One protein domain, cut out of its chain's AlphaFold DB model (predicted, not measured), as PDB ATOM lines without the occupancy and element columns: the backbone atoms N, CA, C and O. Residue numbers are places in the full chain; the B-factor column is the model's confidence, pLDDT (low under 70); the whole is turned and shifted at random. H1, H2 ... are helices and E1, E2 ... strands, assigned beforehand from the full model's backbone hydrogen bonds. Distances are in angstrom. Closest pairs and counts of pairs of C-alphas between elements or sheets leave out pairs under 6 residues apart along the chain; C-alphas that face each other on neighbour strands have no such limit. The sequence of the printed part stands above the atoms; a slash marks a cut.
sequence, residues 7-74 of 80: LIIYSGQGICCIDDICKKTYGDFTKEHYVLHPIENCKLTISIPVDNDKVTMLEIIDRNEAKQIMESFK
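AT A GLANCE: This is residues 7 to 74 of the 80 residues of a protein of Clostridium sp. L74 (UniProt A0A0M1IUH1). A narrow, strongly twisted sheet of five antiparallel strands curls like part of a barrel; its long hairpin E2-E3 runs out to one end, where residues 25 to 30 stick out, and at the opposite end the short helix H1 sits off the sheet on a tail. Hairpin and tail make the length, and the C-alphas span 55 by 25 by 17 A. The printed part has 68 residues with five named strands and then one named helix, in the order E1 E2 E3 E4 E5 H1; the sheet's order is E4 E3 E2 E1 E5, and the class is mixed. The whole is loose, with a radius of gyration of the C-alphas of 15.1 A.

HOW THE PARTS SIT: E2, residues 15 to 26, and E3, residues 29 to 38, are antiparallel neighbours and a hairpin, at 159 degrees between their directions. The C-alphas of Thr 30 and Thr 25 face each other at 4.2 A, and N 24 and O 31 are within hydrogen-bond range at 2.8 A. E2 bends by 70 degrees at residue 22, and E3 by 50 degrees at residue 32. On the other side of E3 is the edge strand E4, residues 46 to 49, antiparallel at 144 degrees; C-alphas 49 and 33 face each other at 4.1 A, and N 46 and O 36 are 2.8 A apart. On the other side of E2 is E1, residues 7 to 10, with C-alphas 15 and 9 facing each other at 4.6 A and N 8 and O 16 at 2.8 A. E1, E2, E3 and E4 form a meander, each strand the antiparallel neighbour of the one before. The other edge strand, E5, residues 57 to 59, is antiparallel to E1 at 146 degrees, with N 9 and O 58 at 2.9 A. H1, residues 63 to 72, is not on the sheet, with 0 pairs of C-alphas within 10 A; every O i to N i+4 pair in it is within hydrogen-bond range.

IN THESE COORDINATES: E2, the longest strand by residues, measures 27.9 A from C-alpha 15 to C-alpha 26, and E3 27.5 A. E1 measures 9.4 A and begins at C-alpha 7 (181.817, 159.215, 166.918). E4 measures 10.3 A and E5 7.0 A. H1 measures 14.3 A and ends at C-alpha 72 (170.172, 171.433, 149.612).

THE WHOLE: The C-alphas of Asp 28 and Lys 74 are the two farthest apart, 55.3 A. The printed part has no cut. No link is long; that from E5 to H1 is tight, with 3 residues. Residues 62 to 68, of which 63 to 68 belong to H1, stand free. The mean pLDDT of the printed part is 93.2, and no printed residue is under 70.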
ATOM      1  N   LEU A   7     182.558 159.890 167.970       95.62
ATOM      2  CA  LEU A   7     181.817 159.215 166.918       95.62
ATOM      3  C   LEU A   7     182.348 159.674 165.557       95.62
ATOM      4  O   LEU A   7     182.441 160.871 165.288       95.62
ATOM      5  N   ILE A   8     182.667 158.715 164.696       95.12
ATOM      6  CA  ILE A   8     183.276 158.942 163.384       95.12
ATOM      7  C   ILE A   8     182.574 158.127 162.303       95.12
ATOM      8  O   ILE A   8     181.946 157.107 162.586       95.12
ATOM      9  N   ILE A   9     182.730 158.529 161.046       93.94
ATOM     10  CA  ILE A   9     182.367 157.697 159.897       93.94
ATOM     11  C   ILE A   9     183.601 156.894 159.484       93.94
ATOM     12  O   ILE A   9     184.612 157.467 159.074       93.94
ATOM     13  N   TYR A  10     183.514 155.567 159.576       93.62
ATOM     14  CA  TYR A  10     184.571 154.634 159.197       93.62
ATOM     15  C   TYR A  10     184.163 153.806 157.974       93.62
ATOM     16  O   TYR A  10     183.479 152.784 158.090       93.62
ATOM     17  N   SER A  11     184.654 154.215 156.797       86.94
ATOM     18  CA  SER A  11     184.540 153.464 155.536       86.94
ATOM     19  C   SER A  11     183.134 152.853 155.320       86.94
ATOM     20  O   SER A  11     182.116 153.459 155.649       86.94
ATOM     21  N   GLY A  12     183.052 151.636 154.776       83.25
ATOM     22  CA  GLY A  12     181.797 150.915 154.546       83.25
ATOM     23  C   GLY A  12     181.092 150.383 155.800       83.25
ATOM     24  O   GLY A  12     180.075 149.715 155.653       83.25
ATOM     25  N   GLN A  13     181.612 150.621 157.012       86.81
ATOM     26  CA  GLN A  13     180.958 150.210 158.267       86.81
ATOM     27  C   GLN A  13     180.058 151.311 158.850       86.81
ATOM     28  O   GLN A  13     179.360 151.070 159.831       86.81
ATOM     29  N   GLY A  14     180.059 152.511 158.259       92.12
ATOM     30  CA  GLY A  14     179.227 153.617 158.719       92.12
ATOM     31  C   GLY A  14     179.757 154.235 160.010       92.12
ATOM     32  O   GLY A  14     180.948 154.526 160.118       92.12
ATOM     33  N   ILE A  15     178.869 154.487 160.974       95.19
ATOM     34  CA  ILE A  15     179.212 155.217 162.199       95.19
ATOM     35  C   ILE A  15     179.872 154.280 163.217       95.19
ATOM     36  O   ILE A  15     179.313 153.245 163.582       95.19
ATOM     37  N   CYS A  16     181.043 154.675 163.710       96.38
ATOM     38  CA  CYS A  16     181.797 153.964 164.737       96.38
ATOM     39  C   CYS A  16     182.156 154.883 165.909       96.38
ATOM     40  O   CYS A  16     182.286 156.091 165.732       96.38
ATOM     41  N   CYS A  17     182.352 154.295 167.087       96.88
ATOM     42  CA  CYS A  17     182.859 154.973 168.279       96.88
ATOM     43  C   CYS A  17     184.326 154.599 168.517       96.88
ATOM     44  O   CYS A  17     184.675 153.428 168.368       96.88
ATOM     45  N   ILE A  18     185.174 155.561 168.893       97.38
ATOM     46  CA  ILE A  18     186.544 155.285 169.345       97.38
ATOM     47  C   ILE A  18     186.512 154.779 170.789       97.38
ATOM     48  O   ILE A  18     186.190 155.522 171.713       97.38
ATOM     49  N   ASP A  19     186.906 153.530 170.990       97.81
ATOM     50  CA  ASP A  19     186.956 152.894 172.308       97.81
ATOM     51  C   ASP A  19     188.292 153.113 173.012       97.81
ATOM     52  O   ASP A  19     188.342 153.231 174.234       97.81
ATOM     53  N   ASP A  20     189.383 153.128 172.244       98.06
ATOM     54  CA  ASP A  20     190.738 153.212 172.781       98.06
ATOM     55  C   ASP A  20     191.728 153.755 171.741       98.06
ATOM     56  O   ASP A  20     191.526 153.642 170.526       98.06
ATOM     57  N   ILE A  21     192.828 154.318 172.239       97.44
ATOM     58  CA  ILE A  21     193.987 154.753 171.458       97.44
ATOM     59  C   ILE A  21     195.210 154.128 172.114       97.44
ATOM     60  O   ILE A  21     195.666 154.569 173.170       97.44
ATOM     61  N   CYS A  22     195.747 153.078 171.498       96.75
ATOM     62  CA  CYS A  22     196.795 152.278 172.115       96.75
ATOM     63  C   CYS A  22     197.933 151.944 171.156       96.75
ATOM     64  O   CYS A  22     197.772 151.851 169.940       96.75
ATOM     65  N   LYS A  23     199.122 151.737 171.725       96.81
ATOM     66  CA  LYS A  23     200.292 151.269 170.981       96.81
ATOM     67  C   LYS A  23     200.252 149.751 170.862       96.81
ATOM     68  O   LYS A  23     200.124 149.054 171.865       96.81
ATOM     69  N   LYS A  24     200.407 149.240 169.643       94.56
ATOM     70  CA  LYS A  24     200.528 147.811 169.347       94.56
ATOM     71  C   LYS A  24     201.894 147.519 168.745       94.56
ATOM     72  O   LYS A  24     202.335 148.208 167.826       94.56
ATOM     73  N   THR A  25     202.551 146.494 169.278       95.12
ATOM     74  CA  THR A  25     203.880 146.055 168.846       95.12
ATOM     75  C   THR A  25     203.764 144.763 168.044       95.12
ATOM     76  O   THR A  25     203.191 143.781 168.511       95.12
ATOM     77  N   TYR A  26     204.313 144.771 166.832       89.25
ATOM     78  CA  TYR A  26     204.357 143.649 165.903       89.25
ATOM     79  C   TYR A  26     205.824 143.374 165.555       89.25
ATOM     80  O   TYR A  26     206.408 144.048 164.704       89.25
ATOM     81  N   GLY A  27     206.437 142.412 166.250       92.88
ATOM     82  CA  GLY A  27     207.886 142.201 166.188       92.88
ATOM     83  C   GLY A  27     208.629 143.430 166.713       92.88
ATOM     84  O   GLY A  27     208.358 143.880 167.823       92.88
ATOM     85  N   ASP A  28     209.504 144.005 165.893       94.19
ATOM     86  CA  ASP A  28     210.302 145.182 166.260       94.19
ATOM     87  C   ASP A  28     209.587 146.522 165.992       94.19
ATOM     88  O   ASP A  28     210.113 147.592 166.302       94.19
ATOM     89  N   PHE A  29     208.379 146.494 165.420       91.31
ATOM     90  CA  PHE A  29     207.639 147.697 165.038       91.31
ATOM     91  C   PHE A  29     206.524 147.995 166.034       91.31
ATOM     92  O   PHE A  29     205.687 147.140 166.305       91.31
ATOM     93  N   THR A  30     206.460 149.226 166.540       95.31
ATOM     94  CA  THR A  30     205.344 149.696 167.373       95.31
ATOM     95  C   THR A  30     204.581 150.791 166.645       95.31
ATOM     96  O   THR A  30     205.182 151.774 166.215       95.31
ATOM     97  N   LYS A  31     203.260 150.633 166.527       94.94
ATOM     98  CA  LYS A  31     202.358 151.622 165.927       94.94
ATOM     99  C   LYS A  31     201.243 152.001 166.888       94.94
ATOM    100  O   LYS A  31     200.766 151.166 167.649       94.94
ATOM    101  N   GLU A  32     200.824 153.257 166.840       96.50
ATOM    102  CA  GLU A  32     199.627 153.720 167.537       96.50
ATOM    103  C   GLU A  32     198.393 153.389 166.701       96.50
ATOM    104  O   GLU A  32     198.380 153.589 165.484       96.50
ATOM    105  N   HIS A  33     197.384 152.812 167.338       96.81
ATOM    106  CA  HIS A  33     196.167 152.334 166.705       96.81
ATOM    107  C   HIS A  33     194.945 152.949 167.382       96.81
ATOM    108  O   HIS A  33     194.896 153.044 168.608       96.81
ATOM    109  N   TYR A  34     193.923 153.240 166.582       97.06
ATOM    110  CA  TYR A  34     192.559 153.357 167.078       97.06
ATOM    111  C   TYR A  34     191.967 151.957 167.267       97.06
ATOM    112  O   TYR A  34     192.183 151.052 166.447       97.06
ATOM    113  N   VAL A  35     191.203 151.783 168.342       97.19
ATOM    114  CA  VAL A  35     190.272 150.670 168.531       97.19
ATOM    115  C   VAL A  35     188.869 151.252 168.500       97.19
ATOM    116  O   VAL A  35     188.604 152.233 169.187       97.19
ATOM    117  N   LEU A  36     188.000 150.690 167.667       96.12
ATOM    118  CA  LEU A  36     186.661 151.221 167.434       96.12
ATOM    119  C   LEU A  36     185.641 150.115 167.174       96.12
ATOM    120  O   LEU A  36     185.997 149.043 166.676       96.12
ATOM    121  N   HIS A  37     184.370 150.397 167.447       97.12
ATOM    122  CA  HIS A  37     183.249 149.518 167.115       97.12
ATOM    123  C   HIS A  37     182.157 150.268 166.341       97.12
ATOM    124  O   HIS A  37     181.904 151.443 166.628       97.12
ATOM    125  N   PRO A  38     181.469 149.614 165.386       96.31
ATOM    126  CA  PRO A  38     180.269 150.177 164.780       96.31
ATOM    127  C   PRO A  38     179.149 150.295 165.809       96.31
ATOM    128  O   PRO A  38     178.890 149.351 166.557       96.31
ATOM    129  N   ILE A  39     178.417 151.408 165.785       95.38
ATOM    130  CA  ILE A  39     177.290 151.622 166.710       95.38
ATOM    131  C   ILE A  39     176.182 150.573 166.530       95.38
ATOM    132  O   ILE A  39     175.485 150.229 167.480       95.38
ATOM    133  N   GLU A  40     176.036 150.034 165.317       92.25
ATOM    134  CA  GLU A  40     175.033 149.017 164.984       92.25
ATOM    135  C   GLU A  40     175.462 147.601 165.403       92.25
ATOM    136  O   GLU A  40     174.635 146.692 165.472       92.25
ATOM    137  N   ASN A  41     176.751 147.390 165.694       91.81
ATOM    138  CA  ASN A  41     177.292 146.089 166.070       91.81
ATOM    139  C   ASN A  41     178.463 146.217 167.055       91.81
ATOM    140  O   ASN A  41     179.622 146.008 166.698       91.81
ATOM    141  N   CYS A  42     178.145 146.442 168.331       89.44
ATOM    142  CA  CYS A  42     179.136 146.549 169.408       89.44
ATOM    143  C   CYS A  42     179.956 145.267 169.659       89.44
ATOM    144  O   CYS A  42     180.869 145.278 170.479       89.44
ATOM    145  N   LYS A  43     179.633 144.141 169.007       94.19
ATOM    146  CA  LYS A  43     180.433 142.908 169.101       94.19
ATOM    147  C   LYS A  43     181.605 142.892 168.118       94.19
ATOM    148  O   LYS A  43     182.492 142.056 168.267       94.19
ATOM    149  N   LEU A  44     181.593 143.759 167.103       94.62
ATOM    150  CA  LEU A  44     182.692 143.889 166.156       94.62
ATOM    151  C   LEU A  44     183.690 144.924 166.672       94.62
ATOM    152  O   LEU A  44     183.341 146.084 166.864       94.62
ATOM    153  N   THR A  45     184.943 144.510 166.822       95.69
ATOM    154  CA  THR A  45     186.056 145.406 167.137       95.69
ATOM    155  C   THR A  45     186.956 145.556 165.922       95.69
ATOM    156  O   THR A  45     187.406 144.572 165.335       95.69
ATOM    157  N   ILE A  46     187.252 146.799 165.571       94.75
ATOM    158  CA  ILE A  46     188.130 147.179 164.474       94.75
ATOM    159  C   ILE A  46     189.368 147.822 165.091       94.75
ATOM    160  O   ILE A  46     189.270 148.658 165.984       94.75
ATOM    161  N   SER A  47     190.553 147.422 164.627       94.94
ATOM    162  CA  SER A  47     191.807 148.057 165.023       94.94
ATOM    163  C   SER A  47     192.568 148.508 163.794       94.94
ATOM    164  O   SER A  47     192.845 147.701 162.908       94.94
ATOM    165  N   ILE A  48     192.905 149.792 163.758       93.75
ATOM    166  CA  ILE A  48     193.494 150.432 162.588       93.75
ATOM    167  C   ILE A  48     194.628 151.367 163.028       93.75
ATOM    168  O   ILE A  48     194.470 152.054 164.038       93.75
ATOM    169  N   PRO A  49     195.770 151.404 162.322       94.31
ATOM    170  CA  PRO A  49     196.817 152.379 162.607       94.31
ATOM    171  C   PRO A  49     196.305 153.816 162.463       94.31
ATOM    172  O   PRO A  49     195.555 154.105 161.529       94.31
ATOM    173  N   VAL A  50     196.730 154.719 163.351       92.75
ATOM    174  CA  VAL A  50     196.346 156.146 163.286       92.75
ATOM    175  C   VAL A  50     196.882 156.842 162.032       92.75
ATOM    176  O   VAL A  50     196.324 157.844 161.598       92.75
ATOM    177  N   ASP A  51     197.956 156.298 161.453       90.19
ATOM    178  CA  ASP A  51     198.636 156.770 160.245       90.19
ATOM    179  C   ASP A  51     198.139 156.070 158.968       90.19
ATOM    180  O   ASP A  51     198.795 156.150 157.933       90.19
ATOM    181  N   ASN A  52     197.011 155.352 159.026       87.06
ATOM    182  CA  ASN A  52     196.491 154.641 157.865       87.06
ATOM    183  C   ASN A  52     195.823 155.591 156.859       87.06
ATOM    184  O   ASN A  52     194.718 156.080 157.070       87.06
ATOM    185  N   ASP A  53     196.472 155.750 155.717       84.38
ATOM    186  CA  ASP A  53     196.087 156.560 154.565       84.38
ATOM    187  C   ASP A  53     195.223 155.806 153.533       84.38
ATOM    188  O   ASP A  53     194.767 156.385 152.548       84.38
ATOM    189  N   LYS A  54     194.950 154.511 153.754       86.31
ATOM    190  CA  LYS A  54     194.158 153.669 152.833       86.31
ATOM    191  C   LYS A  54     192.657 153.667 153.107       86.31
ATOM    192  O   LYS A  54     191.902 153.133 152.296       86.31
ATOM    193  N   VAL A  55     192.223 154.168 154.261       86.56
ATOM    194  CA  VAL A  55     190.816 154.127 154.684       86.56
ATOM    195  C   VAL A  55     190.320 155.516 155.037       86.56
ATOM    196  O   VAL A  55     191.025 156.303 155.661       86.56
ATOM    197  N   THR A  56     189.080 155.806 154.660       88.62
ATOM    198  CA  THR A  56     188.448 157.076 154.998       88.62
ATOM    199  C   THR A  56     187.925 157.034 156.431       88.62
ATOM    200  O   THR A  56     187.084 156.192 156.763       88.62
ATOM    201  N   MET A  57     188.406 157.964 157.254       92.38
ATOM    202  CA  MET A  57     187.899 158.256 158.594       92.38
ATOM    203  C   MET A  57     187.479 159.725 158.629       92.38
ATOM    204  O   MET A  57     188.330 160.599 158.468       92.38
ATOM    205  N   LEU A  58     186.184 159.997 158.786       92.31
ATOM    206  CA  LEU A  58     185.640 161.361 158.792       92.31
ATOM    207  C   LEU A  58     185.024 161.692 160.148       92.31
ATOM    208  O   LEU A  58     184.425 160.825 160.789       92.31
ATOM    209  N   GLU A  59     185.131 162.956 160.545       92.19
ATOM    210  CA  GLU A  59     184.334 163.512 161.638       92.19
ATOM    211  C   GLU A  59     182.841 163.439 161.292       92.19
ATOM    212  O   GLU A  59     182.445 163.495 160.123       92.19
ATOM    213  N   ILE A  60     182.001 163.286 162.315       91.50
ATOM    214  CA  ILE A  60     180.558 163.395 162.127       91.50
ATOM    215  C   ILE A  60     180.190 164.858 161.932       91.50
ATOM    216  O   ILE A  60     180.605 165.721 162.701       91.50
ATOM    217  N   ILE A  61     179.361 165.094 160.917       90.88
ATOM    218  CA  ILE A  61     178.826 166.416 160.619       90.88
ATOM    219  C   ILE A  61     178.057 166.989 161.807       90.88
ATOM    220  O   ILE A  61     177.332 166.280 162.517       90.88
ATOM    221  N   ASP A  62     178.161 168.296 161.995       91.94
ATOM    222  CA  ASP A  62     177.408 168.958 163.047       91.94
ATOM    223  C   ASP A  62     175.928 169.167 162.657       91.94
ATOM    224  O   ASP A  62     175.472 168.912 161.537       91.94
ATOM    225  N   ARG A  63     175.123 169.640 163.614       93.69
ATOM    226  CA  ARG A  63     173.692 169.900 163.389       93.69
ATOM    227  C   ARG A  63     173.441 170.928 162.280       93.69
ATOM    228  O   ARG A  63     172.409 170.843 161.616       93.69
ATOM    229  N   ASN A  64     174.285 171.945 162.149       95.56
ATOM    230  CA  ASN A  64     174.124 172.993 161.148       95.56
ATOM    231  C   ASN A  64     174.470 172.465 159.758       95.56
ATOM    232  O   ASN A  64     173.680 172.670 158.841       95.56
ATOM    233  N   GLU A  65     175.564 171.722 159.621       93.62
ATOM    234  CA  GLU A  65     175.925 171.031 158.381       93.62
ATOM    235  C   GLU A  65     174.820 170.059 157.959       93.62
ATOM    236  O   GLU A  65     174.353 170.091 156.820       93.62
ATOM    237  N   ALA A  66     174.293 169.267 158.899       93.88
ATOM    238  CA  ALA A  66     173.164 168.381 158.637       93.88
ATOM    239  C   ALA A  66     171.932 169.147 158.123       93.88
ATOM    240  O   ALA A  66     171.289 168.720 157.163       93.88
ATOM    241  N   LYS A  67     171.609 170.306 158.714       95.19
ATOM    242  CA  LYS A  67     170.515 171.167 158.234       95.19
ATOM    243  C   LYS A  67     170.779 171.707 156.830       95.19
ATOM    244  O   LYS A  67     169.868 171.667 156.010       95.19
ATOM    245  N   GLN A  68     171.995 172.169 156.543       94.56
ATOM    246  CA  GLN A  68     172.372 172.667 155.218       94.56
ATOM    247  C   GLN A  68     172.235 171.577 154.149       94.56
ATOM    248  O   GLN A  68     171.701 171.832 153.072       94.56
ATOM    249  N   ILE A  69     172.633 170.343 154.466       93.38
ATOM    250  CA  ILE A  69     172.433 169.180 153.594       93.38
ATOM    251  C   ILE A  69     170.935 168.908 153.390       93.38
ATOM    252  O   ILE A  69     170.486 168.717 152.267       93.38
ATOM    253  N   MET A  70     170.120 168.942 154.448       93.69
ATOM    254  CA  MET A  70     168.665 168.781 154.312       93.69
ATOM    255  C   MET A  70     168.013 169.885 153.465       93.69
ATOM    256  O   MET A  70     167.021 169.636 152.779       93.69
ATOM    257  N   GLU A  71     168.527 171.111 153.537       93.75
ATOM    258  CA  GLU A  71     168.063 172.243 152.736       93.75
ATOM    259  C   GLU A  71     168.492 172.132 151.272       93.75
ATOM    260  O   GLU A  71     167.693 172.465 150.397       93.75
ATOM    261  N   SER A  72     169.686 171.603 150.986       92.25
ATOM    262  CA  SER A  72     170.172 171.433 149.612       92.25
ATOM    263  C   SER A  72     169.253 170.524 148.783       92.25
ATOM    264  O   SER A  72     168.972 170.832 147.627       92.25
ATOM    265  N   PHE A  73     168.661 169.491 149.393       89.25
ATOM    266  CA  PHE A  73     167.677 168.616 148.737       89.25
ATOM    267  C   PHE A  73     166.350 169.302 148.375       89.25
ATOM    268  O   PHE A  73     165.562 168.749 147.606       89.25
ATOM    269  N   LYS A  74     166.054 170.483 148.933       87.69
ATOM    270  CA  LYS A  74     164.818 171.227 148.635       87.69
ATOM    271  C   LYS A  74     164.938 172.083 147.379       87.69
ATOM    272  O   LYS A  74     163.910 172.509 146.846       87.69
TER     273      LYS A  74